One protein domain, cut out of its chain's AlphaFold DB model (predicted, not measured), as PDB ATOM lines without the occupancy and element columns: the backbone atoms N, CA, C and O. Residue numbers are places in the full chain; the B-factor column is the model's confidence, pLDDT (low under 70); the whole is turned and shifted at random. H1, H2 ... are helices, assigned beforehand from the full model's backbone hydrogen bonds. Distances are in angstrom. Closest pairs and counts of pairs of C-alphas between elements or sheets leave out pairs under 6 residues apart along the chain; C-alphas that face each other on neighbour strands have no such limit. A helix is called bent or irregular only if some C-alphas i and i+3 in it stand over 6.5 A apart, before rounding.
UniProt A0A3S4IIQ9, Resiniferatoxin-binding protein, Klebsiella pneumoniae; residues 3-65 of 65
ATOM      1  N   ASP A   3     145.031 140.225 171.308       90.94
ATOM      2  CA  ASP A   3     145.303 138.788 171.495       90.94
ATOM      3  C   ASP A   3     145.117 138.326 172.949       90.94
ATOM      4  O   ASP A   3     144.802 137.170 173.202       90.94
ATOM      5  N   ASP A   4     145.224 139.257 173.901       93.88
ATOM      6  CA  ASP A   4     144.994 139.007 175.330       93.88
ATOM      7  C   ASP A   4     143.499 139.103 175.711       93.88
ATOM      8  O   ASP A   4     143.150 139.042 176.885       93.88
ATOM      9  N   GLY A   5     142.600 139.299 174.735       93.56
ATOM     10  CA  GLY A   5     141.147 139.319 174.938       93.56
ATOM     11  C   GLY A   5     140.539 140.675 175.320       93.56
ATOM     12  O   GLY A   5     139.329 140.770 175.510       93.56
ATOM     13  N   TYR A   6     141.320 141.759 175.379       96.31
ATOM     14  CA  TYR A   6     140.841 143.076 175.838       96.31
ATOM     15  C   TYR A   6     140.233 143.959 174.744       96.31
ATOM     16  O   TYR A   6     140.036 145.154 174.958       96.31
ATOM     17  N   ILE A   7     139.925 143.423 173.560       96.50
ATOM     18  CA  ILE A   7     139.466 144.240 172.425       96.50
ATOM     19  C   ILE A   7     138.240 145.103 172.754       96.50
ATOM     20  O   ILE A   7     138.144 146.234 172.286       96.50
ATOM     21  N   GLN A   8     137.345 144.626 173.617       96.50
ATOM     22  CA  GLN A   8     136.153 145.360 174.045       96.50
ATOM     23  C   GLN A   8     136.451 146.518 175.020       96.50
ATOM     24  O   GLN A   8     135.545 147.212 175.462       96.50
ATOM     25  N   GLN A   9     137.698 146.760 175.398       96.38
ATOM     26  CA  GLN A   9     138.062 147.848 176.316       96.38
ATOM     27  C   GLN A   9     138.896 148.930 175.618       96.38
ATOM     28  O   GLN A   9     139.402 149.842 176.264       96.38
ATOM     29  N   ILE A  10     139.035 148.843 174.292       96.50
ATOM     30  CA  ILE A  10     139.903 149.719 173.503       96.50
ATOM     31  C   ILE A  10     139.063 150.740 172.732       96.50
ATOM     32  O   ILE A  10     138.183 150.377 171.952       96.50
ATOM     33  N   LEU A  11     139.384 152.022 172.900       96.00
ATOM     34  CA  LEU A  11     138.883 153.120 172.071       96.00
ATOM     35  C   LEU A  11     140.042 153.750 171.296       96.00
ATOM     36  O   LEU A  11     141.178 153.776 171.767       96.00
ATOM     37  N   LEU A  12     139.748 154.259 170.100       94.75
ATOM     38  CA  LEU A  12     140.720 154.890 169.211       94.75
ATOM     39  C   LEU A  12     140.256 156.303 168.853       94.75
ATOM     40  O   LEU A  12     139.094 156.512 168.513       94.75
ATOM     41  N   SER A  13     141.175 157.264 168.893       94.25
ATOM     42  CA  SER A  13     140.932 158.654 168.498       94.25
ATOM     43  C   SER A  13     142.228 159.301 168.006       94.25
ATOM     44  O   SER A  13     143.322 158.793 168.246       94.25
ATOM     45  N   GLN A  14     142.102 160.399 167.266       94.06
ATOM     46  CA  GLN A  14     143.210 161.217 166.769       94.06
ATOM     47  C   GLN A  14     143.629 162.298 167.773       94.06
ATOM     48  O   GLN A  14     144.666 162.920 167.566       94.06
ATOM     49  N   ASP A  15     142.794 162.552 168.790       94.56
ATOM     50  CA  ASP A  15     142.977 163.603 169.800       94.56
ATOM     51  C   ASP A  15     143.373 164.959 169.185       94.56
ATOM     52  O   ASP A  15     144.371 165.580 169.530       94.56
ATOM     53  N   VAL A  16     142.636 165.399 168.163       95.38
ATOM     54  CA  VAL A  16     142.937 166.658 167.467       95.38
ATOM     55  C   VAL A  16     142.583 167.837 168.370       95.38
ATOM     56  O   VAL A  16     141.403 168.144 168.538       95.38
ATOM     57  N   PHE A  17     143.603 168.537 168.874       96.75
ATOM     58  CA  PHE A  17     143.428 169.715 169.737       96.75
ATOM     59  C   PHE A  17     144.144 170.986 169.235       96.75
ATOM     60  O   PHE A  17     143.818 172.089 169.672       96.75
ATOM     61  N   LEU A  18     145.077 170.877 168.279       96.88
ATOM     62  CA  LEU A  18     145.779 172.020 167.675       96.88
ATOM     63  C   LEU A  18     145.370 172.240 166.218       96.88
ATOM     64  O   LEU A  18     145.165 171.291 165.463       96.88
ATOM     65  N   LYS A  19     145.364 173.506 165.771       95.56
ATOM     66  CA  LYS A  19     145.113 173.851 164.356       95.56
ATOM     67  C   LYS A  19     146.067 173.117 163.416       95.56
ATOM     68  O   LYS A  19     145.628 172.579 162.408       95.56
ATOM     69  N   THR A  20     147.345 173.033 163.774       96.75
ATOM     70  CA  THR A  20     148.388 172.353 162.989       96.75
ATOM     71  C   THR A  20     148.139 170.856 162.799       96.75
ATOM     72  O   THR A  20     148.700 170.265 161.886       96.75
ATOM     73  N   MET A  21     147.262 170.234 163.594       97.19
ATOM     74  CA  MET A  21     146.885 168.826 163.431       97.19
ATOM     75  C   MET A  21     145.827 168.613 162.338       97.19
ATOM     76  O   MET A  21     145.630 167.477 161.906       97.19
ATOM     77  N   LEU A  22     145.162 169.669 161.852       96.81
ATOM     78  CA  LEU A  22     144.209 169.585 160.742       96.81
ATOM     79  C   LEU A  22     144.932 169.545 159.390       96.81
ATOM     80  O   LEU A  22     145.956 170.199 159.196       96.81
ATOM     81  N   THR A  23     144.324 168.875 158.407       96.31
ATOM     82  CA  THR A  23     144.867 168.749 157.040       96.31
ATOM     83  C   THR A  23     145.125 170.090 156.365       96.31
ATOM     84  O   THR A  23     146.114 170.238 155.655       96.31
ATOM     85  N   ARG A  24     144.289 171.101 156.640       96.38
ATOM     86  CA  ARG A  24     144.468 172.473 156.137       96.38
ATOM     87  C   ARG A  24     145.823 173.082 156.515       96.38
ATOM     88  O   ARG A  24     146.314 173.939 155.792       96.38
ATOM     89  N   TYR A  25     146.400 172.660 157.635       96.25
ATOM     90  CA  TYR A  25     147.660 173.181 158.164       96.25
ATOM     91  C   TYR A  25     148.790 172.137 158.102       96.25
ATOM     92  O   TYR A  25     149.774 172.264 158.822       96.25
ATOM     93  N   GLY A  26     148.650 171.108 157.254       94.38
ATOM     94  CA  GLY A  26     149.661 170.063 157.048       94.38
ATOM     95  C   GLY A  26     149.583 168.874 158.014       94.38
ATOM     96  O   GLY A  26     150.392 167.958 157.911       94.38
ATOM     97  N   GLY A  27     148.616 168.862 158.933       95.62
ATOM     98  CA  GLY A  27     148.404 167.755 159.860       95.62
ATOM     99  C   GLY A  27     147.599 166.594 159.270       95.62
ATOM    100  O   GLY A  27     147.104 166.631 158.146       95.62
ATOM    101  N   HIS A  28     147.426 165.544 160.067       94.31
ATOM    102  CA  HIS A  28     146.756 164.310 159.647       94.31
ATOM    103  C   HIS A  28     145.221 164.437 159.559       94.31
ATOM    104  O   HIS A  28     144.573 163.739 158.772       94.31
ATOM    105  N   GLY A  29     144.638 165.337 160.355       95.00
ATOM    106  CA  GLY A  29     143.200 165.538 160.506       95.00
ATOM    107  C   GLY A  29     142.427 164.301 160.974       95.00
ATOM    108  O   GLY A  29     142.978 163.245 161.280       95.00
ATOM    109  N   TYR A  30     141.102 164.425 160.994       95.75
ATOM    110  CA  TYR A  30     140.210 163.373 161.494       95.75
ATOM    111  C   TYR A  30     140.163 162.124 160.598       95.75
ATOM    112  O   TYR A  30     139.848 161.033 161.058       95.75
ATOM    113  N   GLY A  31     140.531 162.233 159.320       95.12
ATOM    114  CA  GLY A  31     140.495 161.096 158.393       95.12
ATOM    115  C   GLY A  31     141.603 160.058 158.603       95.12
ATOM    116  O   GLY A  31     141.555 158.996 157.986       95.12
ATOM    117  N   TYR A  32     142.609 160.344 159.435       96.06
ATOM    118  CA  TYR A  32     143.827 159.536 159.511       96.06
ATOM    119  C   TYR A  32     143.594 158.087 159.948       96.06
ATOM    120  O   TYR A  32     144.133 157.169 159.329       96.06
ATOM    121  N   ILE A  33     142.762 157.869 160.975       95.75
ATOM    122  CA  ILE A  33     142.467 156.517 161.469       95.75
ATOM    123  C   ILE A  33     141.888 155.657 160.346       95.75
ATOM    124  O   ILE A  33     142.404 154.578 160.067       95.75
ATOM    125  N   LEU A  34     140.879 156.162 159.637       95.19
ATOM    126  CA  LEU A  34     140.230 155.415 158.561       95.19
ATOM    127  C   LEU A  34     141.157 155.204 157.357       95.19
ATOM    128  O   LEU A  34     141.201 154.111 156.801       95.19
ATOM    129  N   LYS A  35     141.917 156.231 156.960       95.75
ATOM    130  CA  LYS A  35     142.756 156.183 155.751       95.75
ATOM    131  C   LYS A  35     144.047 155.388 155.922       95.75
ATOM    132  O   LYS A  35     144.530 154.808 154.956       95.75
ATOM    133  N   HIS A  36     144.625 155.376 157.122       95.62
ATOM    134  CA  HIS A  36     145.971 154.839 157.338       95.62
ATOM    135  C   HIS A  36     146.037 153.806 158.457       95.62
ATOM    136  O   HIS A  36     146.715 152.788 158.297       95.62
ATOM    137  N   PHE A  37     145.343 154.036 159.574       95.19
ATOM    138  CA  PHE A  37     145.430 153.143 160.729       95.19
ATOM    139  C   PHE A  37     144.646 151.844 160.517       95.19
ATOM    140  O   PHE A  37     145.208 150.766 160.691       95.19
ATOM    141  N   VAL A  38     143.402 151.918 160.038       96.31
ATOM    142  CA  VAL A  38     142.569 150.738 159.749       96.31
ATOM    143  C   VAL A  38     143.228 149.810 158.712       96.31
ATOM    144  O   VAL A  38     143.366 148.618 158.997       96.31
ATOM    145  N   PRO A  39     143.734 150.297 157.557       97.19
ATOM    146  CA  PRO A  39     144.476 149.443 156.628       97.19
ATOM    147  C   PRO A  39     145.737 148.833 157.246       97.19
ATOM    148  O   PRO A  39     146.085 147.695 156.936       97.19
ATOM    149  N   ARG A  40     146.427 149.563 158.132       96.94
ATOM    150  CA  ARG A  40     147.600 149.038 158.839       96.94
ATOM    151  C   ARG A  40     147.213 147.886 159.767       96.94
ATOM    152  O   ARG A  40     147.859 146.850 159.693       96.94
ATOM    153  N   LEU A  41     146.156 148.030 160.567       95.75
ATOM    154  CA  LEU A  41     145.664 146.966 161.447       95.75
ATOM    155  C   LEU A  41     145.262 145.709 160.664       95.75
ATOM    156  O   LEU A  41     145.656 144.611 161.049       95.75
ATOM    157  N   ARG A  42     144.587 145.862 159.514       96.19
ATOM    158  CA  ARG A  42     144.285 144.726 158.622       96.19
ATOM    159  C   ARG A  42     145.542 143.976 158.188       96.19
ATOM    160  O   ARG A  42     145.566 142.753 158.226       96.19
ATOM    161  N   ARG A  43     146.603 144.697 157.801       97.19
ATOM    162  CA  ARG A  43     147.886 144.074 157.417       97.19
ATOM    163  C   ARG A  43     148.566 143.331 158.567       97.19
ATOM    164  O   ARG A  43     149.348 142.430 158.301       97.19
ATOM    165  N   HIS A  44     148.270 143.693 159.813       95.88
ATOM    166  CA  HIS A  44     148.755 142.997 161.005       95.88
ATOM    167  C   HIS A  44     147.824 141.868 161.476       95.88
ATOM    168  O   HIS A  44     148.039 141.327 162.552       95.88
ATOM    169  N   GLY A  45     146.818 141.493 160.680       96.00
ATOM    170  CA  GLY A  45     145.961 140.339 160.963       96.00
ATOM    171  C   GLY A  45     144.717 140.646 161.796       96.00
ATOM    172  O   GLY A  45     143.978 139.721 162.115       96.00
ATOM    173  N   VAL A  46     144.434 141.918 162.106       96.88
ATOM    174  CA  VAL A  46     143.181 142.287 162.783       96.88
ATOM    175  C   VAL A  46     142.006 142.038 161.836       96.88
ATOM    176  O   VAL A  46     141.971 142.574 160.720       96.88
ATOM    177  N   SER A  47     141.049 141.221 162.278       96.94
ATOM    178  CA  SER A  47     139.910 140.793 161.464       96.94
ATOM    179  C   SER A  47     138.919 141.935 161.195       96.94
ATOM    180  O   SER A  47     138.931 142.979 161.851       96.94
ATOM    181  N   GLY A  48     138.029 141.739 160.216       96.75
ATOM    182  CA  GLY A  48     136.951 142.693 159.932       96.75
ATOM    183  C   GLY A  48     136.041 142.934 161.141       96.75
ATOM    184  O   GLY A  48     135.774 144.082 161.477       96.75
ATOM    185  N   GLU A  49     135.655 141.863 161.832       97.19
ATOM    186  CA  GLU A  49     134.819 141.900 163.039       97.19
ATOM    187  C   GLU A  49     135.514 142.611 164.212       97.19
ATOM    188  O   GLU A  49     134.915 143.418 164.925       97.19
ATOM    189  N   GLN A  50     136.817 142.374 164.387       97.12
ATOM    190  CA  GLN A  50     137.613 143.075 165.392       97.12
ATOM    191  C   GLN A  50     137.691 144.579 165.090       97.12
ATOM    192  O   GLN A  50     137.567 145.407 165.993       97.12
ATOM    193  N   LEU A  51     137.849 144.957 163.819       97.38
ATOM    194  CA  LEU A  51     137.822 146.364 163.410       97.38
ATOM    195  C   LEU A  51     136.451 147.001 163.628       97.38
ATOM    196  O   LEU A  51     136.387 148.141 164.077       97.38
ATOM    197  N   GLU A  52     135.371 146.282 163.346       97.31
ATOM    198  CA  GLU A  52     134.010 146.746 163.617       97.31
ATOM    199  C   GLU A  52     133.773 146.946 165.120       97.31
ATOM    200  O   GLU A  52     133.243 147.978 165.538       97.31
ATOM    201  N   THR A  53     134.283 146.032 165.948       97.69
ATOM    202  CA  THR A  53     134.269 146.172 167.410       97.69
ATOM    203  C   THR A  53     134.991 147.447 167.850       97.69
ATOM    204  O   THR A  53     134.443 148.228 168.625       97.69
ATOM    205  N   LEU A  54     136.195 147.703 167.331       96.75
ATOM    206  CA  LEU A  54     136.987 148.885 167.687       96.75
ATOM    207  C   LEU A  54     136.356 150.201 167.209       96.75
ATOM    208  O   LEU A  54     136.390 151.194 167.933       96.75
ATOM    209  N   MET A  55     135.815 150.218 165.988       96.31
ATOM    210  CA  MET A  55     135.362 151.445 165.325       96.31
ATOM    211  C   MET A  55     133.896 151.795 165.603       96.31
ATOM    212  O   MET A  55     133.539 152.966 165.496       96.31
ATOM    213  N   ILE A  56     133.056 150.809 165.928       96.62
ATOM    214  CA  ILE A  56     131.603 150.982 166.082       96.62
ATOM    215  C   ILE A  56     131.148 150.447 167.438       96.62
ATOM    216  O   ILE A  56     130.638 151.211 168.257       96.62
ATOM    217  N   GLY A  57     131.377 149.156 167.704       97.75
ATOM    218  CA  GLY A  57     130.809 148.477 168.872       97.75
ATOM    219  C   GLY A  57     131.254 149.080 170.207       97.75
ATOM    220  O   GLY A  57     130.435 149.304 171.099       97.75
ATOM    221  N   ASN A  58     132.543 149.389 170.349       97.25
ATOM    222  CA  ASN A  58     133.090 149.969 171.570       97.25
ATOM    223  C   ASN A  58     132.593 151.407 171.808       97.25
ATOM    224  O   ASN A  58     132.058 151.649 172.892       97.25
ATOM    225  N   PRO A  59     132.690 152.349 170.844       96.81
ATOM    226  CA  PRO A  59     132.091 153.672 171.004       96.81
ATOM    227  C   PRO A  59     130.589 153.626 171.300       96.81
ATOM    228  O   PRO A  59     130.133 154.319 172.205       96.81
ATOM    229  N   GLN A  60     129.825 152.785 170.597       97.00
ATOM    230  CA  GLN A  60     128.385 152.662 170.823       97.00
ATOM    231  C   GLN A  60     128.072 152.169 172.240       97.00
ATOM    232  O   GLN A  60     127.190 152.718 172.888       97.00
ATOM    233  N   ARG A  61     128.820 151.190 172.760       95.94
ATOM    234  CA  ARG A  61     128.628 150.702 174.135       95.94
ATOM    235  C   ARG A  61     128.928 151.770 175.190       95.94
ATOM    236  O   ARG A  61     128.297 151.766 176.240       95.94
ATOM    237  N   VAL A  62     129.904 152.643 174.942       95.94
ATOM    238  CA  VAL A  62     130.323 153.670 175.912       95.94
ATOM    239  C   VAL A  62     129.430 154.913 175.857       95.94
ATOM    240  O   VAL A  62     129.157 155.498 176.902       95.94
ATOM    241  N   PHE A  63     128.974 155.320 174.669       94.94
ATOM    242  CA  PHE A  63     128.300 156.612 174.464       94.94
ATOM    243  C   PHE A  63     126.845 156.517 173.977       94.94
ATOM    244  O   PHE A  63     126.150 157.527 173.983       94.94
ATOM    245  N   GLY A  64     126.389 155.352 173.518       84.94
ATOM    246  CA  GLY A  64     125.108 155.168 172.824       84.94
ATOM    247  C   GLY A  64     123.938 154.745 173.709       84.94
ATOM    248  O   GLY A  64     123.131 153.944 173.247       84.94
ATOM    249  N   GLY A  65     123.891 155.218 174.960       64.44
ATOM    250  CA  GLY A  65     122.753 154.989 175.862       64.44
ATOM    251  C   GLY A  65     121.416 155.427 175.276       64.44
ATOM    252  O   GLY A  65     121.404 156.392 174.478       64.44
TER     253      GLY A  65
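This is residues 3 to 65 of the 65 residues of the protein "Resiniferatoxin-binding protein" of Klebsiella pneumoniae (UniProt A0A3S4IIQ9). Two helices joined by a tight turn make a V, and a long stretch without a named element, residues 3 to 31, runs past H2 and over one side of the V, then turns back through a loop at the far end to enter H1. The V is loosely formed, for H1 and H2 come close without clearly touching. The printed part has 63 residues, with two named helices in the order H1, H2 and no named strand; the class is all helix, though only 28 residues are in named elements. The whole is loose, with a radius of gyration of the C-alphas of 13.4 A, and flat, spanning 38 by 32 by 17 A.

After residues 3 to 31 come H1, residues 32 to 43, and H2, residues 48 to 63. H1 and H2 are close but not clearly touching, with 2 pairs of C-alphas within 8 A. Their closest C-alphas, those of Val 38 and Leu 51, are 7.4 A apart. The helices run opposite ways at a steep tilt of 44 degrees. Of the backbone O i to N i+4 pairs, 6 of 8 in H1 and 10 of 12 in H2 are within hydrogen-bond range.

H1 begins at C-alpha 32 (143.827, 159.536, 159.511) and is 16.1 A long from first to last C-alpha. It is irregular, but only just: C-alphas 35 and 38 are 6.8 A apart. H2, 21.9 A long, ends at C-alpha 63 (128.300, 156.612, 174.464). It too is only just irregular, with C-alphas 55 and 58 6.8 A apart, and has a kink of 29 degrees near residue 56.

The two C-alphas farthest apart, those of Asp 4 and Arg 24, are 38.6 A apart. The printed part has no cut, and the link from H1 to H2 is tight. The mean pLDDT of the printed part is 95.3; residue 65, the chain's last, is the one printed residue under 70.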